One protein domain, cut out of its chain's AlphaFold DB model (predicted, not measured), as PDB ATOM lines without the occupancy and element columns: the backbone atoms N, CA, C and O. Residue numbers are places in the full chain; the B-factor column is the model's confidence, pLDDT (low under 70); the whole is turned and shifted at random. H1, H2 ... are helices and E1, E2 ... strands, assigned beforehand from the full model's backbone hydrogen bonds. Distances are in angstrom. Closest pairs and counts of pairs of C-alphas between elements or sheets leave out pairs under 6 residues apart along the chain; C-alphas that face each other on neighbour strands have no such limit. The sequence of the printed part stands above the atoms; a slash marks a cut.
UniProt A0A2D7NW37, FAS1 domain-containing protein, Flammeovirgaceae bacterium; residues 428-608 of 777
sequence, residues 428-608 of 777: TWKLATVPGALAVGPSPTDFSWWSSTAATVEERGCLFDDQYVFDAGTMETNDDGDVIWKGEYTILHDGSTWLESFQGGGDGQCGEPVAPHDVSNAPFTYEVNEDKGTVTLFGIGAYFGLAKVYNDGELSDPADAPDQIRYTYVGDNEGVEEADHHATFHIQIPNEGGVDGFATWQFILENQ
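What this domain is: This is residues 428 to 608 of the 777 residues of the protein "FAS1 domain-containing protein" of Flammeovirgaceae bacterium (UniProt A0A2D7NW37). A closed barrel of eight antiparallel strands, E1, E3, E5, E8, E9, E10, E11 and E12 round the ring, is joined by two further strands, E2 paired onto E12 and E4 onto E5. The hairpin of E4 and E5 reaches one end of the longest axis and the small hairpin of E6 and E7, beside H2, the other, while the long link of residues 539 to 563 ranges from near the middle to far out, its C-alphas 3 to 19 A from the mean of all C-alphas. The printed part has 181 residues, under half in named elements, in the order E1 E2 H1 H2 E3 to E12; its class is mostly strand. It is compact, with a radius of gyration of the C-alphas of 15.8 A and spans of 47 by 36 by 35 A.

How they stand to each other: E1, residues 428 to 431, has antiparallel E3, residues 467 to 470, on one side, with N 429 and O 468 2.8 A apart, and antiparallel E12, residues 598 to 607, on the other, with N 606 and O 430 2.8 A apart. E2, residues 438 to 441, is antiparallel to E12, with N 602 and O 439 2.8 A apart. H1, residues 454 to 459, is not on the barrel; H2, residues 461 to 464, is on it. In H1 every O i to N i+4 pair is within hydrogen-bond range; H2 is too short for one. E5, residues 483 to 492, bends by 53 degrees at residue 488: on one side are E3, with N 492 and O 467 2.8 A apart, and E4, residues 474 to 477, with N 476 and O 484 2.8 A apart; on the other is E8, residues 524 to 529, with N 528 and O 485 2.8 A apart. E6, residues 497 to 499, and E7, residues 509 to 511, form a hairpin, with N 499 and O 509 2.9 A apart; the closest C-alphas of H2 and E6, Cys 462 and Thr 497, are 4.9 A apart. E8, E9 at residues 534 to 538, E10 at 564 to 572, E11 at 582 to 595 and E12 form a meander, each strand the antiparallel neighbour of the one before; N 527 and O 536, N 537 and O 565, N 586 and O 568, and N 585 and O 603 are each 2.8 A apart.

Where its parts are: C-alpha 428 of E1 is at (153.652, 124.300, 200.025), and C-alpha 607 of E12 at (149.554, 128.483, 200.062). E5 measures 27.6 A, E10 24.1 A, E11 26.1 A and E12 28.4 A.

The domain as a whole: The C-alphas of Gly 481 and Gly 506, 48.2 A apart, are the farthest apart. The printed part has no cut. The links E2 to H1, E7 to E8 and E9 to E10 are long. Mean pLDDT of the printed part is 86.9; residues 481, 505 to 507 and 572 to 581 are under 70.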
ATOM      1  N   THR A 428     154.392 125.342 200.720       84.69
ATOM      2  CA  THR A 428     153.652 124.300 200.025       84.69
ATOM      3  C   THR A 428     152.426 124.893 199.365       84.69
ATOM      4  O   THR A 428     151.552 125.421 200.031       84.69
ATOM      5  N   TRP A 429     152.297 124.729 198.056       92.00
ATOM      6  CA  TRP A 429     151.192 125.282 197.278       92.00
ATOM      7  C   TRP A 429     150.365 124.180 196.630       92.00
ATOM      8  O   TRP A 429     150.898 123.136 196.258       92.00
ATOM      9  N   LYS A 430     149.071 124.419 196.428       91.31
ATOM     10  CA  LYS A 430     148.190 123.558 195.616       91.31
ATOM     11  C   LYS A 430     147.361 124.406 194.673       91.31
ATOM     12  O   LYS A 430     147.250 125.607 194.881       91.31
ATOM     13  N   LEU A 431     146.750 123.810 193.649       92.56
ATOM     14  CA  LEU A 431     145.693 124.519 192.925       92.56
ATOM     15  C   LEU A 431     144.553 124.845 193.891       92.56
ATOM     16  O   LEU A 431     144.011 123.943 194.527       92.56
ATOM     17  N   ALA A 432     144.171 126.118 193.943       89.12
ATOM     18  CA  ALA A 432     143.086 126.583 194.787       89.12
ATOM     19  C   ALA A 432     141.804 125.804 194.477       89.12
ATOM     20  O   ALA A 432     141.428 125.625 193.312       89.12
ATOM     21  N   THR A 433     141.093 125.348 195.506       87.38
ATOM     22  CA  THR A 433     139.894 124.504 195.346       87.38
ATOM     23  C   THR A 433     138.631 125.301 194.982       87.38
ATOM     24  O   THR A 433     137.512 124.966 195.369       87.38
ATOM     25  N   VAL A 434     138.796 126.345 194.165       82.31
ATOM     26  CA  VAL A 434     137.748 127.289 193.765       82.31
ATOM     27  C   VAL A 434     137.469 127.238 192.255       82.31
ATOM     28  O   VAL A 434     138.360 126.941 191.451       82.31
ATOM     29  N   PRO A 435     136.230 127.533 191.811       83.06
ATOM     30  CA  PRO A 435     135.938 127.701 190.389       83.06
ATOM     31  C   PRO A 435     136.838 128.772 189.760       83.06
ATOM     32  O   PRO A 435     136.984 129.862 190.298       83.06
ATOM     33  N   GLY A 436     137.405 128.478 188.595       87.50
ATOM     34  CA  GLY A 436     138.289 129.396 187.879       87.50
ATOM     35  C   GLY A 436     139.767 129.311 188.246       87.50
ATOM     36  O   GLY A 436     140.572 129.927 187.546       87.50
ATOM     37  N   ALA A 437     140.142 128.496 189.239       89.31
ATOM     38  CA  ALA A 437     141.540 128.297 189.614       89.31
ATOM     39  C   ALA A 437     142.398 127.749 188.468       89.31
ATOM     40  O   ALA A 437     143.544 128.139 188.302       89.31
ATOM     41  N   LEU A 438     141.824 126.897 187.619       94.44
ATOM     42  CA  LEU A 438     142.416 126.501 186.343       94.44
ATOM     43  C   LEU A 438     141.551 127.023 185.196       94.44
ATOM     44  O   LEU A 438     140.374 126.655 185.106       94.44
ATOM     45  N   ALA A 439     142.111 127.843 184.309       94.88
ATOM     46  CA  ALA A 439     141.367 128.409 183.185       94.88
ATOM     47  C   ALA A 439     142.247 128.676 181.958       94.88
ATOM     48  O   ALA A 439     143.469 128.760 182.053       94.88
ATOM     49  N   VAL A 440     141.620 128.805 180.789       96.50
ATOM     50  CA  VAL A 440     142.291 129.155 179.536       96.50
ATOM     51  C   VAL A 440     141.410 130.051 178.681       96.50
ATOM     52  O   VAL A 440     140.196 129.854 178.564       96.50
ATOM     53  N   GLY A 441     142.029 131.020 178.018       95.88
ATOM     54  CA  GLY A 441     141.335 131.823 177.030       95.88
ATOM     55  C   GLY A 441     142.245 132.663 176.147       95.88
ATOM     56  O   GLY A 441     143.467 132.477 176.131       95.88
ATOM     57  N   PRO A 442     141.641 133.546 175.338       92.12
ATOM     58  CA  PRO A 442     142.361 134.272 174.306       92.12
ATOM     59  C   PRO A 442     143.289 135.364 174.852       92.12
ATOM     60  O   PRO A 442     144.078 135.884 174.071       92.12
ATOM     61  N   SER A 443     143.199 135.761 176.125       88.50
ATOM     62  CA  SER A 443     144.080 136.788 176.706       88.50
ATOM     63  C   SER A 443     144.146 136.691 178.238       88.50
ATOM     64  O   SER A 443     143.284 136.036 178.819       88.50
ATOM     65  N   PRO A 444     145.072 137.403 178.910       83.31
ATOM     66  CA  PRO A 444     145.183 137.413 180.376       83.31
ATOM     67  C   PRO A 444     143.945 137.896 181.145       83.31
ATOM     68  O   PRO A 444     143.864 137.712 182.349       83.31
ATOM     69  N   THR A 445     142.986 138.528 180.467       83.94
ATOM     70  CA  THR A 445     141.751 139.059 181.073       83.94
ATOM     71  C   THR A 445     140.487 138.415 180.495       83.94
ATOM     72  O   THR A 445     139.372 138.829 180.804       83.94
ATOM     73  N   ASP A 446     140.636 137.399 179.638       86.62
ATOM     74  CA  ASP A 446     139.523 136.685 179.013       86.62
ATOM     75  C   ASP A 446     139.816 135.182 179.021       86.62
ATOM     76  O   ASP A 446     140.640 134.702 178.244       86.62
ATOM     77  N   PHE A 447     139.095 134.452 179.876       92.25
ATOM     78  CA  PHE A 447     139.165 132.994 180.031       92.25
ATOM     79  C   PHE A 447     137.934 132.273 179.457       92.25
ATOM     80  O   PHE A 447     137.506 131.223 179.939       92.25
ATOM     81  N   SER A 448     137.308 132.851 178.427       91.88
ATOM     82  CA  SER A 448     136.042 132.359 177.866       91.88
ATOM     83  C   SER A 448     136.119 131.021 177.123       91.88
ATOM     84  O   SER A 448     135.071 130.453 176.802       91.88
ATOM     85  N   TRP A 449     137.313 130.499 176.817       94.88
ATOM     86  CA  TRP A 449     137.428 129.213 176.122       94.88
ATOM     87  C   TRP A 449     137.093 128.048 177.041       94.88
ATOM     88  O   TRP A 449     136.320 127.170 176.647       94.88
ATOM     89  N   TRP A 450     137.658 128.038 178.247       95.75
ATOM     90  CA  TRP A 450     137.341 127.047 179.264       95.75
ATOM     91  C   TRP A 450     137.820 127.510 180.641       95.75
ATOM     92  O   TRP A 450     138.897 128.080 180.776       95.75
ATOM     93  N   SER A 451     137.037 127.210 181.672       93.50
ATOM     94  CA  SER A 451     137.365 127.509 183.061       93.50
ATOM     95  C   SER A 451     136.837 126.389 183.956       93.50
ATOM     96  O   SER A 451     135.763 125.831 183.699       93.50
ATOM     97  N   SER A 452     137.618 126.026 184.969       91.56
ATOM     98  CA  SER A 452     137.246 125.027 185.969       91.56
ATOM     99  C   SER A 452     135.992 125.457 186.727       91.56
ATOM    100  O   SER A 452     135.817 126.608 187.117       91.56
ATOM    101  N   THR A 453     135.084 124.510 186.931       90.94
ATOM    102  CA  THR A 453     133.858 124.714 187.715       90.94
ATOM    103  C   THR A 453     133.974 123.996 189.056       90.94
ATOM    104  O   THR A 453     134.827 123.125 189.199       90.94
ATOM    105  N   ALA A 454     133.063 124.249 190.000       88.00
ATOM    106  CA  ALA A 454     132.997 123.470 191.244       88.00
ATOM    107  C   ALA A 454     132.928 121.948 190.980       88.00
ATOM    108  O   ALA A 454     133.603 121.162 191.633       88.00
ATOM    109  N   ALA A 455     132.199 121.529 189.938       89.69
ATOM    110  CA  ALA A 455     132.150 120.125 189.528       89.69
ATOM    111  C   ALA A 455     133.495 119.610 188.978       89.69
ATOM    112  O   ALA A 455     133.797 118.430 189.105       89.69
ATOM    113  N   THR A 456     134.302 120.480 188.361       88.88
ATOM    114  CA  THR A 456     135.647 120.136 187.877       88.88
ATOM    115  C   THR A 456     136.614 119.915 189.032       88.88
ATOM    116  O   THR A 456     137.404 118.982 188.951       88.88
ATOM    117  N   VAL A 457     136.533 120.732 190.087       87.62
ATOM    118  CA  VAL A 457     137.333 120.556 191.310       87.62
ATOM    119  C   VAL A 457     137.039 119.188 191.935       87.62
ATOM    120  O   VAL A 457     137.961 118.436 192.231       87.62
ATOM    121  N   GLU A 458     135.761 118.801 192.026       88.50
ATOM    122  CA  GLU A 458     135.368 117.473 192.524       88.50
ATOM    123  C   GLU A 458     135.804 116.321 191.595       88.50
ATOM    124  O   GLU A 458     136.320 115.303 192.057       88.50
ATOM    125  N   GLU A 459     135.594 116.447 190.279       89.94
ATOM    126  CA  GLU A 459     135.924 115.400 189.297       89.94
ATOM    127  C   GLU A 459     137.435 115.173 189.173       89.94
ATOM    128  O   GLU A 459     137.883 114.039 188.982       89.94
ATOM    129  N   ARG A 460     138.216 116.249 189.289       91.19
ATOM    130  CA  ARG A 460     139.675 116.250 189.167       91.19
ATOM    131  C   ARG A 460     140.355 116.423 190.518       91.19
ATOM    132  O   ARG A 460     141.422 117.015 190.560       91.19
ATOM    133  N   GLY A 461     139.773 115.904 191.600       88.94
ATOM    134  CA  GLY A 461     140.309 116.091 192.955       88.94
ATOM    135  C   GLY A 461     141.801 115.759 193.084       88.94
ATOM    136  O   GLY A 461     142.519 116.523 193.706       88.94
ATOM    137  N   CYS A 462     142.271 114.719 192.382       90.31
ATOM    138  CA  CYS A 462     143.687 114.327 192.323       90.31
ATOM    139  C   CYS A 462     144.632 115.334 191.625       90.31
ATOM    140  O   CYS A 462     145.825 115.104 191.533       90.31
ATOM    141  N   LEU A 463     144.103 116.366 190.965       92.88
ATOM    142  CA  LEU A 463     144.892 117.477 190.419       92.88
ATOM    143  C   LEU A 463     144.975 118.628 191.424       92.88
ATOM    144  O   LEU A 463     145.942 119.375 191.430       92.88
ATOM    145  N   PHE A 464     143.918 118.800 192.218       91.50
ATOM    146  CA  PHE A 464     143.781 119.884 193.187       91.50
ATOM    147  C   PHE A 464     144.392 119.528 194.553       91.50
ATOM    148  O   PHE A 464     144.535 120.405 195.397       91.50
ATOM    149  N   ASP A 465     144.768 118.268 194.782       86.25
ATOM    150  CA  ASP A 465     145.519 117.822 195.964       86.25
ATOM    151  C   ASP A 465     147.039 117.700 195.727       86.25
ATOM    152  O   ASP A 465     147.785 117.595 196.709       86.25
ATOM    153  N   ASP A 466     147.496 117.773 194.468       90.62
ATOM    154  CA  ASP A 466     148.910 117.839 194.086       90.62
ATOM    155  C   ASP A 466     149.587 119.043 194.757       90.62
ATOM    156  O   ASP A 466     149.104 120.173 194.657       90.62
ATOM    157  N   GLN A 467     150.733 118.807 195.402       90.25
ATOM    158  CA  GLN A 467     151.463 119.834 196.150       90.25
ATOM    159  C   GLN A 467     152.752 120.248 195.449       90.25
ATOM    160  O   GLN A 467     153.497 119.404 194.942       90.25
ATOM    161  N   TYR A 468     153.036 121.542 195.481       94.69
ATOM    162  CA  TYR A 468     154.199 122.195 194.898       94.69
ATOM    163  C   TYR A 468     154.978 122.861 196.029       94.69
ATOM    164  O   TYR A 468     154.527 123.853 196.589       94.69
ATOM    165  N   VAL A 469     156.109 122.276 196.405       88.88
ATOM    166  CA  VAL A 469     156.880 122.681 197.583       88.88
ATOM    167  C   VAL A 469     158.120 123.437 197.135       88.88
ATOM    168  O   VAL A 469     158.958 122.879 196.416       88.88
ATOM    169  N   PHE A 470     158.235 124.682 197.579       90.25
ATOM    170  CA  PHE A 470     159.420 125.520 197.448       90.25
ATOM    171  C   PHE A 470     160.094 125.601 198.815       90.25
ATOM    172  O   PHE A 470     159.429 125.812 199.828       90.25
ATOM    173  N   ASP A 471     161.408 125.406 198.864       79.06
ATOM    174  CA  ASP A 471     162.148 125.662 200.099       79.06
ATOM    175  C   ASP A 471     162.302 127.178 200.371       79.06
ATOM    176  O   ASP A 471     161.842 128.031 199.604       79.06
ATOM    177  N   ALA A 472     162.957 127.515 201.483       80.12
ATOM    178  CA  ALA A 472     163.272 128.899 201.848       80.12
ATOM    179  C   ALA A 472     164.166 129.613 200.822       80.12
ATOM    180  O   ALA A 472     164.223 130.838 200.755       80.12
ATOM    181  N   GLY A 473     164.894 128.847 200.007       81.50
ATOM    182  CA  GLY A 473     165.820 129.367 199.024       81.50
ATOM    183  C   GLY A 473     166.967 130.195 199.601       81.50
ATOM    184  O   GLY A 473     167.360 130.120 200.766       81.50
ATOM    185  N   THR A 474     167.602 130.951 198.719       78.44
ATOM    186  CA  THR A 474     168.638 131.930 199.033       78.44
ATOM    187  C   THR A 474     168.410 133.156 198.167       78.44
ATOM    188  O   THR A 474     168.290 133.025 196.946       78.44
ATOM    189  N   MET A 475     168.377 134.326 198.803       84.50
ATOM    190  CA  MET A 475     168.260 135.618 198.136       84.50
ATOM    191  C   MET A 475     169.605 136.051 197.536       84.50
ATOM    192  O   MET A 475     170.650 135.998 198.192       84.50
ATOM    193  N   GLU A 476     169.581 136.527 196.297       77.62
ATOM    194  CA  GLU A 476     170.688 137.211 195.636       77.62
ATOM    195  C   GLU A 476     170.180 138.392 194.801       77.62
ATOM    196  O   GLU A 476     169.055 138.387 194.316       77.62
ATOM    197  N   THR A 477     171.025 139.400 194.589       78.00
ATOM    198  CA  THR A 477     170.728 140.502 193.663       78.00
ATOM    199  C   THR A 477     171.452 140.263 192.342       78.00
ATOM    200  O   THR A 477     172.661 140.003 192.338       78.00
ATOM    201  N   ASN A 478     170.742 140.346 191.215       76.00
ATOM    202  CA  ASN A 478     171.342 140.145 189.893       76.00
ATOM    203  C   ASN A 478     172.033 141.420 189.346       76.00
ATOM    204  O   ASN A 478     172.005 142.485 189.958       76.00
ATOM    205  N   ASP A 479     172.667 141.317 188.170       81.19
ATOM    206  CA  ASP A 479     173.379 142.439 187.526       81.19
ATOM    207  C   ASP A 479     172.464 143.628 187.148       81.19
ATOM    208  O   ASP A 479     172.961 144.742 186.960       81.19
ATOM    209  N   ASP A 480     171.154 143.394 187.015       72.44
ATOM    210  CA  ASP A 480     170.146 144.417 186.717       72.44
ATOM    211  C   ASP A 480     169.624 145.107 187.994       72.44
ATOM    212  O   ASP A 480     168.958 146.137 187.895       72.44
ATOM    213  N   GLY A 481     170.002 144.603 189.175       65.50
ATOM    214  CA  GLY A 481     169.552 145.096 190.474       65.50
ATOM    215  C   GLY A 481     168.306 144.398 191.014       65.50
ATOM    216  O   GLY A 481     167.858 144.794 192.082       65.50
ATOM    217  N   ASP A 482     167.780 143.382 190.317       75.88
ATOM    218  CA  ASP A 482     166.577 142.670 190.764       75.88
ATOM    219  C   ASP A 482     166.898 141.706 191.920       75.88
ATOM    220  O   ASP A 482     167.961 141.065 191.922       75.88
ATOM    221  N   VAL A 483     165.942 141.534 192.830       79.00
ATOM    222  CA  VAL A 483     165.904 140.529 193.893       79.00
ATOM    223  C   VAL A 483     165.510 139.171 193.309       79.00
ATOM    224  O   VAL A 483     164.481 139.005 192.646       79.00
ATOM    225  N   ILE A 484     166.375 138.182 193.530       87.12
ATOM    226  CA  ILE A 484     166.239 136.822 193.021       87.12
ATOM    227  C   ILE A 484     166.301 135.815 194.167       87.12
ATOM    228  O   ILE A 484     167.295 135.755 194.888       87.12
ATOM    229  N   TRP A 485     165.312 134.928 194.249       89.38
ATOM    230  CA  TRP A 485     165.316 133.784 195.161       89.38
ATOM    231  C   TRP A 485     165.565 132.483 194.409       89.38
ATOM    232  O   TRP A 485     164.926 132.220 193.390       89.38
ATOM    233  N   LYS A 486     166.483 131.645 194.902       90.00
ATOM    234  CA  LYS A 486     166.801 130.334 194.307       90.00
ATOM    235  C   LYS A 486     166.797 129.227 195.339       90.00
ATOM    236  O   LYS A 486     167.405 129.389 196.391       90.00
ATOM    237  N   GLY A 487     166.242 128.078 194.981       88.12
ATOM    238  CA  GLY A 487     166.133 126.959 195.909       88.12
ATOM    239  C   GLY A 487     165.739 125.636 195.260       88.12
ATOM    240  O   GLY A 487     165.696 125.517 194.028       88.12
ATOM    241  N   GLU A 488     165.497 124.623 196.090       88.19
ATOM    242  CA  GLU A 488     164.991 123.318 195.669       88.19
ATOM    243  C   GLU A 488     163.463 123.335 195.509       88.19
ATOM    244  O   GLU A 488     162.730 123.969 196.262       88.19
ATOM    245  N   TYR A 489     162.980 122.603 194.505       93.25
ATOM    246  CA  TYR A 489     161.560 122.476 194.189       93.25
ATOM    247  C   TYR A 489     161.136 121.005 194.187       93.25
ATOM    248  O   TYR A 489     161.826 120.150 193.621       93.25
ATOM    249  N   THR A 490     159.986 120.696 194.787       86.75
ATOM    250  CA  THR A 490     159.442 119.332 194.854       86.75
ATOM    251  C   THR A 490     157.962 119.303 194.487       86.75
ATOM    252  O   THR A 490     157.200 120.177 194.877       86.75
ATOM    253  N   ILE A 491     157.541 118.256 193.771       89.69
ATOM    254  CA  ILE A 491     156.126 117.974 193.499       89.69
ATOM    255  C   ILE A 491     155.717 116.726 194.283       89.69
ATOM    256  O   ILE A 491     156.421 115.713 194.235       89.69
ATOM    257  N   LEU A 492     154.586 116.780 194.985       86.75
ATOM    258  CA  LEU A 492     154.021 115.665 195.742       86.75
ATOM    259  C   LEU A 492     152.629 115.318 195.202       86.75
ATOM    260  O   LEU A 492     151.682 116.065 195.413       86.75
ATOM    261  N   HIS A 493     152.501 114.158 194.552       84.62
ATOM    262  CA  HIS A 493     151.234 113.691 193.958       84.62
ATOM    263  C   HIS A 493     150.403 112.760 194.861       84.62
ATOM    264  O   HIS A 493     149.467 112.133 194.386       84.62
ATOM    265  N   ASP A 494     150.839 112.487 196.096       79.06
ATOM    266  CA  ASP A 494     150.245 111.481 197.013       79.06
ATOM    267  C   ASP A 494     149.868 110.120 196.357       79.06
ATOM    268  O   ASP A 494     148.929 109.417 196.733       79.06
ATOM    269  N   GLY A 495     150.625 109.718 195.328       79.00
ATOM    270  CA  GLY A 495     150.418 108.479 194.571       79.00
ATOM    271  C   GLY A 495     149.392 108.535 193.429       79.00
ATOM    272  O   GLY A 495     149.234 107.525 192.740       79.00
ATOM    273  N   SER A 496     148.723 109.664 193.175       89.62
ATOM    274  CA  SER A 496     147.795 109.826 192.050       89.62
ATOM    275  C   SER A 496     147.668 111.284 191.607       89.62
ATOM    276  O   SER A 496     147.320 112.120 192.414       89.62
ATOM    277  N   THR A 497     147.773 111.547 190.304       92.12
ATOM    278  CA  THR A 497     147.493 112.859 189.686       92.12
ATOM    279  C   THR A 497     146.496 112.721 188.532       92.12
ATOM    280  O   THR A 497     146.125 111.607 188.137       92.12
ATOM    281  N   TRP A 498     146.039 113.834 187.962       92.44
ATOM    282  CA  TRP A 498     145.190 113.827 186.774       92.44
ATOM    283  C   TRP A 498     145.995 113.533 185.506       92.44
ATOM    284  O   TRP A 498     146.830 114.325 185.069       92.44
ATOM    285  N   LEU A 499     145.708 112.390 184.879       91.25
ATOM    286  CA  LEU A 499     146.377 111.963 183.657       91.25
ATOM    287  C   LEU A 499     145.669 112.507 182.419       91.25
ATOM    288  O   LEU A 499     144.509 112.189 182.132       91.25
ATOM    289  N   GLU A 500     146.416 113.278 181.638       89.31
ATOM    290  CA  GLU A 500     145.993 113.771 180.336       89.31
ATOM    291  C   GLU A 500     146.281 112.738 179.234       89.31
ATOM    292  O   GLU A 500     147.153 111.873 179.343       89.31
ATOM    293  N   SER A 501     145.563 112.842 178.112       87.00
ATOM    294  CA  SER A 501     145.629 111.848 177.023       87.00
ATOM    295  C   SER A 501     147.027 111.682 176.408       87.00
ATOM    296  O   SER A 501     147.365 110.597 175.924       87.00
ATOM    297  N   PHE A 502     147.868 112.721 176.460       87.62
ATOM    298  CA  PHE A 502     149.246 112.653 175.965       87.62
ATOM    299  C   PHE A 502     150.133 111.722 176.809       87.62
ATOM    300  O   PHE A 502     151.105 111.177 176.296       87.62
ATOM    301  N   GLN A 503     149.774 111.451 178.068       88.31
ATOM    302  CA  GLN A 503     150.541 110.596 178.983       88.31
ATOM    303  C   GLN A 503     150.251 109.092 178.799       88.31
ATOM    304  O   GLN A 503     150.758 108.256 179.542       88.31
ATOM    305  N   GLY A 504     149.458 108.705 177.790       71.25
ATOM    306  CA  GLY A 504     149.268 107.304 177.391       71.25
ATOM    307  C   GLY A 504     148.271 106.494 178.236       71.25
ATOM    308  O   GLY A 504     148.049 105.316 177.939       71.25
ATOM    309  N   GLY A 505     147.647 107.110 179.245       59.31
ATOM    310  CA  GLY A 505     146.445 106.625 179.933       59.31
ATOM    311  C   GLY A 505     145.172 107.103 179.222       59.31
ATOM    312  O   GLY A 505     145.215 108.051 178.447       59.31
ATOM    313  N   GLY A 506     144.038 106.426 179.417       61.06
ATOM    314  CA  GLY A 506     142.758 106.829 178.806       61.06
ATOM    315  C   GLY A 506     142.337 108.271 179.133       61.06
ATOM    316  O   GLY A 506     142.858 108.859 180.074       61.06
ATOM    317  N   ASP A 507     141.396 108.809 178.350       66.44
ATOM    318  CA  ASP A 507     140.924 110.200 178.428       66.44
ATOM    319  C   ASP A 507     140.554 110.624 179.863       66.44
ATOM    320  O   ASP A 507     139.521 110.192 180.370       66.44
ATOM    321  N   GLY A 508     141.378 111.485 180.472       75.44
ATOM    322  CA  GLY A 508     141.060 112.283 181.661       75.44
ATOM    323  C   GLY A 508     140.606 111.479 182.877       75.44
ATOM    324  O   GLY A 508     139.409 111.323 183.112       75.44
ATOM    325  N   GLN A 509     141.557 110.986 183.668       87.94
ATOM    326  CA  GLN A 509     141.268 110.268 184.912       87.94
ATOM    327  C   GLN A 509     142.424 110.386 185.906       87.94
ATOM    328  O   GLN A 509     143.577 110.529 185.507       87.94
ATOM    329  N   CYS A 510     142.121 110.233 187.193       91.50
ATOM    330  CA  CYS A 510     143.137 110.094 188.231       91.50
ATOM    331  C   CYS A 510     143.916 108.773 188.087       91.50
ATOM    332  O   CYS A 510     143.315 107.714 187.871       91.50
ATOM    333  N   GLY A 511     145.241 108.823 188.219       91.12
ATOM    334  CA  GLY A 511     146.118 107.653 188.183       91.12
ATOM    335  C   GLY A 511     147.561 107.971 188.580       91.12
ATOM    336  O   GLY A 511     147.903 109.120 188.829       91.12
ATOM    337  N   GLU A 512     148.417 106.946 188.639       92.06
ATOM    338  CA  GLU A 512     149.835 107.127 188.987       92.06
ATOM    339  C   GLU A 512     150.533 108.086 187.995       92.06
ATOM    340  O   GLU A 512     150.352 107.916 186.781       92.06
ATOM    341  N   PRO A 513     151.344 109.050 188.477       91.44
ATOM    342  CA  PRO A 513     152.117 109.953 187.626       91.44
ATOM    343  C   PRO A 513     152.960 109.218 186.573       91.44
ATOM    344  O   PRO A 513     153.494 108.135 186.819       91.44
ATOM    345  N   VAL A 514     153.102 109.819 185.386       91.81
ATOM    346  CA  VAL A 514     153.817 109.224 184.242       91.81
ATOM    347  C   VAL A 514     155.035 110.066 183.867       91.81
ATOM    348  O   VAL A 514     154.913 111.276 183.661       91.81
ATOM    349  N   ALA A 515     156.189 109.408 183.698       92.56
ATOM    350  CA  ALA A 515     157.427 110.032 183.236       92.56
ATOM    351  C   ALA A 515     157.217 110.909 181.981       92.56
ATOM    352  O   ALA A 515     156.560 110.468 181.030       92.56
ATOM    353  N   PRO A 516     157.801 112.120 181.930       93.69
ATOM    354  CA  PRO A 516     158.767 112.676 182.889       93.69
ATOM    355  C   PRO A 516     158.154 113.403 184.103       93.69
ATOM    356  O   PRO A 516     158.900 113.881 184.949       93.69
ATOM    357  N   HIS A 517     156.826 113.470 184.216       93.88
ATOM    358  CA  HIS A 517     156.108 114.191 185.280       93.88
ATOM    359  C   HIS A 517     155.870 113.330 186.536       93.88
ATOM    360  O   HIS A 517     155.002 113.629 187.345       93.88
ATOM    361  N   ASP A 518     156.626 112.242 186.694       91.00
ATOM    362  CA  ASP A 518     156.562 111.299 187.818       91.00
ATOM    363  C   ASP A 518     157.692 111.511 188.836       91.00
ATOM    364  O   ASP A 518     158.096 110.573 189.521       91.00
ATOM    365  N   VAL A 519     158.252 112.726 188.868       88.38
ATOM    366  CA  VAL A 519     159.401 113.160 189.685       88.38
ATOM    367  C   VAL A 519     160.686 112.338 189.518       88.38
ATOM    368  O   VAL A 519     161.668 112.563 190.223       88.38
ATOM    369  N   SER A 520     160.753 111.427 188.540       90.12
ATOM    370  CA  SER A 520     161.941 110.593 188.299       90.12
ATOM    371  C   SER A 520     163.180 111.381 187.853       90.12
ATOM    372  O   SER A 520     164.297 110.869 187.955       90.12
ATOM    373  N   ASN A 521     162.987 112.622 187.397       92.00
ATOM    374  CA  ASN A 521     164.039 113.554 186.991       92.00
ATOM    375  C   ASN A 521     164.452 114.559 188.083       92.00
ATOM    376  O   ASN A 521     165.271 115.431 187.798       92.00
ATOM    377  N   ALA A 522     163.918 114.453 189.306       86.44
ATOM    378  CA  ALA A 522     164.354 115.267 190.441       86.44
ATOM    379  C   ALA A 522     165.864 115.063 190.748       86.44
ATOM    380  O   ALA A 522     166.418 113.997 190.440       86.44
ATOM    381  N   PRO A 523     166.557 116.032 191.384       90.56
ATOM    382  CA  PRO A 523     166.032 117.261 191.990       90.56
ATOM    383  C   PRO A 523     165.652 118.331 190.961       90.56
ATOM    384  O   PRO A 523     166.299 118.457 189.920       90.56
ATOM    385  N   PHE A 524     164.614 119.101 191.277       92.31
ATOM    386  CA  PHE A 524     164.237 120.311 190.550       92.31
ATOM    387  C   PHE A 524     164.653 121.539 191.357       92.31
ATOM    388  O   PHE A 524     164.844 121.458 192.571       92.31
ATOM    389  N   THR A 525     164.794 122.673 190.685       92.94
ATOM    390  CA  THR A 525     165.117 123.952 191.330       92.94
ATOM    391  C   THR A 525     164.221 125.048 190.788       92.94
ATOM    392  O   THR A 525     163.619 124.885 189.725       92.94
ATOM    393  N   TYR A 526     164.166 126.180 191.475       97.12
ATOM    394  CA  TYR A 526     163.416 127.346 191.020       97.12
ATOM    395  C   TYR A 526     164.260 128.626 191.060       97.12
ATOM    396  O   TYR A 526     165.316 128.680 191.690       97.12
ATOM    397  N   GLU A 527     163.778 129.642 190.351       96.38
ATOM    398  CA  GLU A 527     164.194 131.037 190.461       96.38
ATOM    399  C   GLU A 527     162.933 131.904 190.542       96.38
ATOM    400  O   GLU A 527     162.117 131.868 189.616       96.38
ATOM    401  N   VAL A 528     162.765 132.665 191.621       94.25
ATOM    402  CA  VAL A 528     161.764 133.734 191.713       94.25
ATOM    403  C   VAL A 528     162.462 135.059 191.460       94.25
ATOM    404  O   VAL A 528     163.493 135.330 192.064       94.25
ATOM    405  N   ASN A 529     161.920 135.860 190.553       88.25
ATOM    406  CA  ASN A 529     162.300 137.255 190.373       88.25
ATOM    407  C   ASN A 529     161.123 138.105 190.836       88.25
ATOM    408  O   ASN A 529     160.080 138.109 190.172       88.25
ATOM    409  N   GLU A 530     161.309 138.753 191.977       82.00
ATOM    410  CA  GLU A 530     160.285 139.516 192.684       82.00
ATOM    411  C   GLU A 530     159.911 140.774 191.897       82.00
ATOM    412  O   GLU A 530     158.760 140.933 191.492       82.00
ATOM    413  N   ASP A 531     160.910 141.567 191.497       80.19
ATOM    414  CA  ASP A 531     160.718 142.813 190.743       80.19
ATOM    415  C   ASP A 531     160.000 142.621 189.401       80.19
ATOM    416  O   ASP A 531     159.343 143.525 188.876       80.19
ATOM    417  N   LYS A 532     160.154 141.444 188.786       80.38
ATOM    418  CA  LYS A 532     159.510 141.098 187.510       80.38
ATOM    419  C   LYS A 532     158.251 140.257 187.683       80.38
ATOM    420  O   LYS A 532     157.614 139.967 186.668       80.38
ATOM    421  N   GLY A 533     157.916 139.837 188.903       87.00
ATOM    422  CA  GLY A 533     156.792 138.947 189.186       87.00
ATOM    423  C   GLY A 533     156.869 137.647 188.385       87.00
ATOM    424  O   GLY A 533     155.924 137.288 187.680       87.00
ATOM    425  N   THR A 534     158.010 136.951 188.393       92.12
ATOM    426  CA  THR A 534     158.148 135.682 187.652       92.12
ATOM    427  C   THR A 534     158.707 134.552 188.492       92.12
ATOM    428  O   THR A 534     159.672 134.740 189.220       92.12
ATOM    429  N   VAL A 535     158.168 133.348 188.287       96.69
ATOM    430  CA  VAL A 535     158.670 132.097 188.869       96.69
ATOM    431  C   VAL A 535     159.125 131.193 187.731       96.69
ATOM    432  O   VAL A 535     158.345 130.865 186.838       96.69
ATOM    433  N   THR A 536     160.393 130.792 187.722       96.88
ATOM    434  CA  THR A 536     160.948 129.855 186.738       96.88
ATOM    435  C   THR A 536     161.315 128.549 187.423       96.88
ATOM    436  O   THR A 536     162.158 128.532 188.311       96.88
ATOM    437  N   LEU A 537     160.718 127.446 186.983       97.56
ATOM    438  CA  LEU A 537     161.072 126.096 187.414       97.56
ATOM    439  C   LEU A 537     162.095 125.493 186.451       97.56
ATOM    440  O   LEU A 537     161.957 125.643 185.235       97.56
ATOM    441  N   PHE A 538     163.074 124.766 186.984       96.06
ATOM    442  CA  PHE A 538     164.117 124.077 186.228       96.06
ATOM    443  C   PHE A 538     164.090 122.569 186.495       96.06
ATOM    444  O   PHE A 538     164.057 122.114 187.640       96.06
ATOM    445  N   GLY A 539     164.177 121.794 185.416       95.31
ATOM    446  CA  GLY A 539     164.184 120.336 185.413       95.31
ATOM    447  C   GLY A 539     163.110 119.746 184.499       95.31
ATOM    448  O   GLY A 539     161.972 120.205 184.466       95.31
ATOM    449  N   ILE A 540     163.467 118.695 183.752       95.81
ATOM    450  CA  ILE A 540     162.537 118.044 182.819       95.81
ATOM    451  C   ILE A 540     161.415 117.362 183.602       95.81
ATOM    452  O   ILE A 540     161.662 116.384 184.309       95.81
ATOM    453  N   GLY A 541     160.185 117.838 183.413       93.19
ATOM    454  CA  GLY A 541     159.000 117.351 184.121       93.19
ATOM    455  C   GLY A 541     158.613 118.166 185.359       93.19
ATOM    456  O   GLY A 541     157.655 117.784 186.028       93.19
ATOM    457  N   ALA A 542     159.308 119.271 185.655       95.62
ATOM    458  CA  ALA A 542     158.883 120.238 186.664       95.62
ATOM    459  C   ALA A 542     157.731 121.110 186.131       95.62
ATOM    460  O   ALA A 542     157.801 121.631 185.019       95.62
ATOM    461  N   TYR A 543     156.675 121.272 186.925       95.56
ATOM    462  CA  TYR A 543     155.520 122.131 186.647       95.56
ATOM    463  C   TYR A 543     154.795 122.456 187.958       95.56
ATOM    464  O   TYR A 543     154.975 121.726 188.933       95.56
ATOM    465  N   PHE A 544     153.936 123.475 187.953       92.94
ATOM    466  CA  PHE A 544     152.823 123.577 188.894       92.94
ATOM    467  C   PHE A 544     151.516 123.845 188.141       92.94
ATOM    468  O   PHE A 544     151.512 124.320 187.004       92.94
ATOM    469  N   GLY A 545     150.389 123.472 188.741       91.25
ATOM    470  CA  GLY A 545     149.070 123.554 188.129       91.25
ATOM    471  C   GLY A 545     148.776 122.405 187.163       91.25
ATOM    472  O   GLY A 545     148.037 121.489 187.498       91.25
ATOM    473  N   LEU A 546     149.313 122.439 185.938       93.06
ATOM    474  CA  LEU A 546     148.998 121.434 184.912       93.06
ATOM    475  C   LEU A 546     150.226 121.021 184.095       93.06
ATOM    476  O   LEU A 546     150.758 121.814 183.323       93.06
ATOM    477  N   ALA A 547     150.577 119.730 184.146       93.19
ATOM    478  CA  ALA A 547     151.736 119.123 183.467       93.19
ATOM    479  C   ALA A 547     151.769 119.283 181.932       93.19
ATOM    480  O   ALA A 547     152.732 118.906 181.273       93.19
ATOM    481  N   LYS A 548     150.687 119.779 181.330       92.31
ATOM    482  CA  LYS A 548     150.530 119.925 179.884       92.31
ATOM    483  C   LYS A 548     151.134 121.225 179.343       92.31
ATOM    484  O   LYS A 548     151.506 121.267 178.173       92.31
ATOM    485  N   VAL A 549     151.143 122.295 180.132       94.75
ATOM    486  CA  VAL A 549     151.328 123.665 179.628       94.75
ATOM    487  C   VAL A 549     152.765 124.122 179.845       94.75
ATOM    488  O   VAL A 549     153.314 123.947 180.926       94.75
ATOM    489  N   TYR A 550     153.371 124.728 178.825       95.25
ATOM    490  CA  TYR A 550     154.709 125.313 178.904       95.25
ATOM    491  C   TYR A 550     154.845 126.508 177.953       95.25
ATOM    492  O   TYR A 550     154.006 126.705 177.080       95.25
ATOM    493  N   ASN A 551     155.899 127.319 178.089       95.56
ATOM    494  CA  ASN A 551     155.982 128.624 177.411       95.56
ATOM    495  C   ASN A 551     155.907 128.580 175.871       95.56
ATOM    496  O   ASN A 551     155.480 129.563 175.269       95.56
ATOM    497  N   ASP A 552     156.272 127.466 175.224       94.75
ATOM    498  CA  ASP A 552     156.180 127.329 173.761       94.75
ATOM    499  C   ASP A 552     154.909 126.596 173.284       94.75
ATOM    500  O   ASP A 552     154.703 126.470 172.072       94.75
ATOM    501  N   GLY A 553     154.036 126.121 174.186       94.81
ATOM    502  CA  GLY A 553     152.797 125.453 173.788       94.81
ATOM    503  C   GLY A 553     152.172 124.503 174.811       94.81
ATOM    504  O   GLY A 553     152.275 124.649 176.025       94.81
ATOM    505  N   GLU A 554     151.474 123.506 174.275       94.81
ATOM    506  CA  GLU A 554     150.828 122.431 175.022       94.81
ATOM    507  C   GLU A 554     151.424 121.088 174.597       94.81
ATOM    508  O   GLU A 554     151.517 120.794 173.401       94.81
ATOM    509  N   LEU A 555     151.803 120.258 175.567       93.94
ATOM    510  CA  LEU A 555     152.394 118.955 175.299       93.94
ATOM    511  C   LEU A 555     151.402 118.015 174.609       93.94
ATOM    512  O   LEU A 555     150.228 117.901 174.970       93.94
ATOM    513  N   SER A 556     151.924 117.304 173.608       92.00
ATOM    514  CA  SER A 556     151.228 116.221 172.901       92.00
ATOM    515  C   SER A 556     152.002 114.897 172.909       92.00
ATOM    516  O   SER A 556     151.429 113.858 172.578       92.00
ATOM    517  N   ASP A 557     153.265 114.929 173.344       90.25
ATOM    518  CA  ASP A 557     154.129 113.779 173.609       90.25
ATOM    519  C   ASP A 557     154.926 114.066 174.902       90.25
ATOM    520  O   ASP A 557     155.515 115.145 175.013       90.25
ATOM    521  N   PRO A 558     154.970 113.150 175.892       90.06
ATOM    522  CA  PRO A 558     155.768 113.333 177.105       90.06
ATOM    523  C   PRO A 558     157.267 113.534 176.835       90.06
ATOM    524  O   PRO A 558     157.964 114.106 177.668       90.06
ATOM    525  N   ALA A 559     157.779 113.073 175.688       90.62
ATOM    526  CA  ALA A 559     159.179 113.247 175.305       90.62
ATOM    527  C   ALA A 559     159.559 114.704 174.986       90.62
ATOM    528  O   ALA A 559     160.749 115.018 174.979       90.62
ATOM    529  N   ASP A 560     158.572 115.570 174.734       93.75
ATOM    530  CA  ASP A 560     158.774 116.984 174.407       93.75
ATOM    531  C   ASP A 560     158.733 117.897 175.649       93.75
ATOM    532  O   ASP A 560     158.752 119.118 175.512       93.75
ATOM    533  N   ALA A 561     158.674 117.326 176.862       94.56
ATOM    534  CA  ALA A 561     158.681 118.099 178.102       94.56
ATOM    535  C   ALA A 561     159.938 118.995 178.193       94.56
ATOM    536  O   ALA A 561     161.056 118.494 178.011       94.56
ATOM    537  N   PRO A 562     159.781 120.304 178.466       95.44
ATOM    538  CA  PRO A 562     160.898 121.243 178.503       95.44
ATOM    539  C   PRO A 562     161.753 121.051 179.759       95.44
ATOM    540  O   PRO A 562     161.320 120.457 180.743       95.44
ATOM    541  N   ASP A 563     162.973 121.585 179.734       94.69
ATOM    542  CA  ASP A 563     163.880 121.636 180.884       94.69
ATOM    543  C   ASP A 563     163.657 122.859 181.786       94.69
ATOM    544  O   ASP A 563     164.257 122.933 182.857       94.69
ATOM    545  N   GLN A 564     162.790 123.791 181.382       96.69
ATOM    546  CA  GLN A 564     162.343 124.912 182.202       96.69
ATOM    547  C   GLN A 564     160.927 125.372 181.831       96.69
ATOM    548  O   GLN A 564     160.530 125.304 180.664       96.69
ATOM    549  N   ILE A 565     160.190 125.901 182.808       97.50
ATOM    550  CA  ILE A 565     158.891 126.561 182.608       97.50
ATOM    551  C   ILE A 565     158.864 127.843 183.437       97.50
ATOM    552  O   ILE A 565     159.228 127.829 184.608       97.50
ATOM    553  N   ARG A 566     158.427 128.948 182.831       97.00
ATOM    554  CA  ARG A 566     158.267 130.249 183.483       97.00
ATOM    555  C   ARG A 566     156.802 130.630 183.607       97.00
ATOM    556  O   ARG A 566     156.072 130.603 182.616       97.00
ATOM    557  N   TYR A 567     156.441 131.078 184.794       97.19
ATOM    558  CA  TYR A 567     155.139 131.596 185.164       97.19
ATOM    559  C   TYR A 567     155.268 133.085 185.471       97.19
ATOM    560  O   TYR A 567     156.305 133.537 185.964       97.19
ATOM    561  N   THR A 568     154.223 133.843 185.164       93.56
ATOM    562  CA  THR A 568     154.118 135.265 185.501       93.56
ATOM    563  C   THR A 568     153.073 135.422 186.590       93.56
ATOM    564  O   THR A 568     151.927 135.030 186.378       93.56
ATOM    565  N   TYR A 569     153.475 135.962 187.733       90.62
ATOM    566  CA  TYR A 569     152.576 136.386 188.794       90.62
ATOM    567  C   TYR A 569     151.782 137.607 188.327       90.62
ATOM    568  O   TYR A 569     152.324 138.486 187.652       90.62
ATOM    569  N   VAL A 570     150.487 137.633 188.624       82.62
ATOM    570  CA  VAL A 570     149.583 138.709 188.186       82.62
ATOM    571  C   VAL A 570     148.730 139.286 189.315       82.62
ATOM    572  O   VAL A 570     147.807 140.045 189.028       82.62
ATOM    573  N   GLY A 571     149.052 138.953 190.566       76.19
ATOM    574  CA  GLY A 571     148.354 139.427 191.757       76.19
ATOM    575  C   GLY A 571     147.568 138.339 192.481       76.19
ATOM    576  O   GLY A 571     147.400 137.211 191.986       76.19
ATOM    577  N   ASP A 572     147.046 138.728 193.634       65.44
ATOM    578  CA  ASP A 572     146.136 137.918 194.429       65.44
ATOM    579  C   ASP A 572     144.702 138.162 193.950       65.44
ATOM    580  O   ASP A 572     144.344 139.235 193.454       65.44
ATOM    581  N   ASN A 573     143.875 137.123 193.950       50.91
ATOM    582  CA  ASN A 573     142.556 137.216 193.331       50.91
ATOM    583  C   ASN A 573     141.582 137.967 194.261       50.91
ATOM    584  O   ASN A 573     140.960 137.335 195.110       50.91
ATOM    585  N   GLU A 574     141.408 139.281 194.055       41.91
ATOM    586  CA  GLU A 574     140.583 140.226 194.852       41.91
ATOM    587  C   GLU A 574     139.050 139.950 194.879       41.91
ATOM    588  O   GLU A 574     138.228 140.859 194.971       41.91
ATOM    589  N   GLY A 575     138.608 138.696 194.755       40.94
ATOM    590  CA  GLY A 575     137.190 138.323 194.682       40.94
ATOM    591  C   GLY A 575     136.823 137.010 195.375       40.94
ATOM    592  O   GLY A 575     135.771 136.443 195.072       40.94
ATOM    593  N   VAL A 576     137.681 136.502 196.259       39.88
ATOM    594  CA  VAL A 576     137.449 135.296 197.071       39.88
ATOM    595  C   VAL A 576     137.631 135.696 198.533       39.88
ATOM    596  O   VAL A 576     138.580 136.409 198.825       39.88
ATOM    597  N   GLU A 577     136.746 135.264 199.439       39.22
ATOM    598  CA  GLU A 577     136.715 135.680 200.864       39.22
ATOM    599  C   GLU A 577     137.969 135.318 201.693       39.22
ATOM    600  O   GLU A 577     138.009 135.576 202.886       39.22
ATOM    601  N   GLU A 578     138.998 134.763 201.056       45.78
ATOM    602  CA  GLU A 578     140.286 134.358 201.626       45.78
ATOM    603  C   GLU A 578     141.379 134.832 200.638       45.78
ATOM    604  O   GLU A 578     142.009 134.033 199.933       45.78
ATOM    605  N   ALA A 579     141.469 136.150 200.425       45.59
ATOM    606  CA  ALA A 579     142.310 136.758 199.386       45.59
ATOM    607  C   ALA A 579     143.815 136.642 199.693       45.59
ATOM    608  O   ALA A 579     144.614 136.560 198.763       45.59
ATOM    609  N   ASP A 580     144.183 136.509 200.967       49.66
ATOM    610  CA  ASP A 580     145.561 136.698 201.439       49.66
ATOM    611  C   ASP A 580     146.460 135.453 201.269       49.66
ATOM    612  O   ASP A 580     147.619 135.449 201.682       49.66
ATOM    613  N   HIS A 581     145.946 134.357 200.686       66.38
ATOM    614  CA  HIS A 581     146.700 133.099 200.485       66.38
ATOM    615  C   HIS A 581     146.669 132.582 199.041       66.38
ATOM    616  O   HIS A 581     147.181 131.491 198.759       66.38
ATOM    617  N   HIS A 582     146.049 133.329 198.121       78.56
ATOM    618  CA  HIS A 582     145.854 132.914 196.738       78.56
ATOM    619  C   HIS A 582     146.743 133.681 195.767       78.56
ATOM    620  O   HIS A 582     146.452 134.827 195.453       78.56
ATOM    621  N   ALA A 583     147.711 133.008 195.151       85.12
ATOM    622  CA  ALA A 583     148.566 133.613 194.135       85.12
ATOM    623  C   ALA A 583     148.120 133.217 192.720       85.12
ATOM    624  O   ALA A 583     148.004 132.030 192.388       85.12
ATOM    625  N   THR A 584     147.888 134.206 191.850       89.62
ATOM    626  CA  THR A 584     147.500 133.955 190.456       89.62
ATOM    627  C   THR A 584     148.711 133.993 189.530       89.62
ATOM    628  O   THR A 584     149.425 134.989 189.430       89.62
ATOM    629  N   PHE A 585     148.892 132.915 188.769       94.62
ATOM    630  CA  PHE A 585     149.966 132.753 187.799       94.62
ATOM    631  C   PHE A 585     149.441 132.504 186.394       94.62
ATOM    632  O   PHE A 585     148.540 131.691 186.169       94.62
ATOM    633  N   HIS A 586     150.068 133.150 185.415       94.50
ATOM    634  CA  HIS A 586     149.784 132.965 183.998       94.50
ATOM    635  C   HIS A 586     150.950 132.310 183.255       94.50
ATOM    636  O   HIS A 586     152.121 132.613 183.490       94.50
ATOM    637  N   ILE A 587     150.612 131.471 182.272       96.31
ATOM    638  CA  ILE A 587     151.505 131.113 181.164       96.31
ATOM    639  C   ILE A 587     150.857 131.584 179.866       96.31
ATOM    640  O   ILE A 587     149.740 131.185 179.527       96.31
ATOM    641  N   GLN A 588     151.585 132.394 179.099       93.44
ATOM    642  CA  GLN A 588     151.211 132.718 177.726       93.44
ATOM    643  C   GLN A 588     151.890 131.765 176.746       93.44
ATOM    644  O   GLN A 588     153.102 131.564 176.813       93.44
ATOM    645  N   ILE A 589     151.109 131.207 175.822       95.19
ATOM    646  CA  ILE A 589     151.583 130.249 174.817       95.19
ATOM    647  C   ILE A 589     151.241 130.724 173.402       95.19
ATOM    648  O   ILE A 589     150.179 131.322 173.212       95.19
ATOM    649  N   PRO A 590     152.068 130.438 172.379       96.12
ATOM    650  CA  PRO A 590     151.731 130.744 170.991       96.12
ATOM    651  C   PRO A 590     150.424 130.062 170.555       96.12
ATOM    652  O   PRO A 590     150.298 128.838 170.590       96.12
ATOM    653  N   ASN A 591     149.441 130.848 170.114       94.56
ATOM    654  CA  ASN A 591     148.147 130.353 169.652       94.56
ATOM    655  C   ASN A 591     147.484 131.349 168.683       94.56
ATOM    656  O   ASN A 591     147.124 132.460 169.064       94.56
ATOM    657  N   GLU A 592     147.254 130.939 167.430       91.44
ATOM    658  CA  GLU A 592     146.635 131.799 166.402       91.44
ATOM    659  C   GLU A 592     145.180 132.198 166.711       91.44
ATOM    660  O   GLU A 592     144.659 133.134 166.105       91.44
ATOM    661  N   GLY A 593     144.504 131.475 167.609       88.38
ATOM    662  CA  GLY A 593     143.145 131.786 168.049       88.38
ATOM    663  C   GLY A 593     143.074 132.865 169.127       88.38
ATOM    664  O   GLY A 593     141.996 133.420 169.335       88.38
ATOM    665  N   GLY A 594     144.187 133.149 169.806       89.19
ATOM    666  CA  GLY A 594     144.252 134.120 170.891       89.19
ATOM    667  C   GLY A 594     144.616 135.536 170.435       89.19
ATOM    668  O   GLY A 594     144.822 135.808 169.248       89.19
ATOM    669  N   VAL A 595     144.655 136.466 171.384       86.06
ATOM    670  CA  VAL A 595     144.985 137.874 171.145       86.06
ATOM    671  C   VAL A 595     146.493 138.010 170.941       86.06
ATOM    672  O   VAL A 595     147.289 137.359 171.608       86.06
ATOM    673  N   ASP A 596     146.887 138.812 169.950       88.12
ATOM    674  CA  ASP A 596     148.289 139.034 169.562       88.12
ATOM    675  C   ASP A 596     149.090 137.757 169.241       88.12
ATOM    676  O   ASP A 596     150.319 137.763 169.211       88.12
ATOM    677  N   GLY A 597     148.383 136.670 168.908       92.06
ATOM    678  CA  GLY A 597     148.978 135.372 168.596       92.06
ATOM    679  C   GLY A 597     149.315 134.529 169.824       92.06
ATOM    680  O   GLY A 597     150.068 133.564 169.679       92.06
ATOM    681  N   PHE A 598     148.768 134.861 170.996       93.19
ATOM    682  CA  PHE A 598     148.971 134.129 172.244       93.19
ATOM    683  C   PHE A 598     147.647 133.754 172.910       93.19
ATOM    684  O   PHE A 598     146.690 134.520 172.889       93.19
ATOM    685  N   ALA A 599     147.606 132.580 173.532       93.94
ATOM    686  CA  ALA A 599     146.580 132.201 174.500       93.94
ATOM    687  C   ALA A 599     147.153 132.286 175.914       93.94
ATOM    688  O   ALA A 599     148.369 132.207 176.090       93.94
ATOM    689  N   THR A 600     146.290 132.419 176.917       95.81
ATOM    690  CA  THR A 600     146.704 132.487 178.321       95.81
ATOM    691  C   THR A 600     146.060 131.369 179.119       95.81
ATOM    692  O   THR A 600     144.841 131.202 179.080       95.81
ATOM    693  N   TRP A 601     146.898 130.616 179.822       97.44
ATOM    694  CA  TRP A 601     146.509 129.688 180.873       97.44
ATOM    695  C   TRP A 601     146.662 130.372 182.228       97.44
ATOM    696  O   TRP A 601     147.677 131.027 182.454       97.44
ATOM    697  N   GLN A 602     145.673 130.199 183.101       95.25
ATOM    698  CA  GLN A 602     145.670 130.686 184.476       95.25
ATOM    699  C   GLN A 602     145.713 129.521 185.458       95.25
ATOM    700  O   GLN A 602     144.996 128.531 185.282       95.25
ATOM    701  N   PHE A 603     146.514 129.712 186.503       95.62
ATOM    702  CA  PHE A 603     146.634 128.863 187.674       95.62
ATOM    703  C   PHE A 603     146.513 129.750 188.913       95.62
ATOM    704  O   PHE A 603     147.361 130.608 189.124       95.62
ATOM    705  N   ILE A 604     145.464 129.569 189.705       91.88
ATOM    706  CA  ILE A 604     145.359 130.154 191.043       91.88
ATOM    707  C   ILE A 604     145.847 129.083 192.005       91.88
ATOM    708  O   ILE A 604     145.284 127.985 192.041       91.88
ATOM    709  N   LEU A 605     146.921 129.387 192.720       91.00
ATOM    710  CA  LEU A 605     147.468 128.524 193.751       91.00
ATOM    711  C   LEU A 605     147.064 129.033 195.129       91.00
ATOM    712  O   LEU A 605     146.860 130.224 195.301       91.00
ATOM    713  N   GLU A 606     146.976 128.126 196.088       87.62
ATOM    714  CA  GLU A 606     146.684 128.390 197.496       87.62
ATOM    715  C   GLU A 606     147.875 127.923 198.344       87.62
ATOM    716  O   GLU A 606     148.255 126.745 198.255       87.62
ATOM    717  N   ASN A 607     148.470 128.825 199.134       82.56
ATOM    718  CA  ASN A 607     149.554 128.483 200.062       82.56
ATOM    719  C   ASN A 607     148.988 127.679 201.245       82.56
ATOM    720  O   ASN A 607     147.991 128.053 201.852       82.56
ATOM    721  N   GLN A 608     149.602 126.541 201.544       76.50
ATOM    722  CA  GLN A 608     149.184 125.592 202.574       76.50
ATOM    723  C   GLN A 608     149.954 125.770 203.889       76.50
ATOM    724  O   GLN A 608     149.553 125.181 204.891       76.50
TER     725      GLN A 608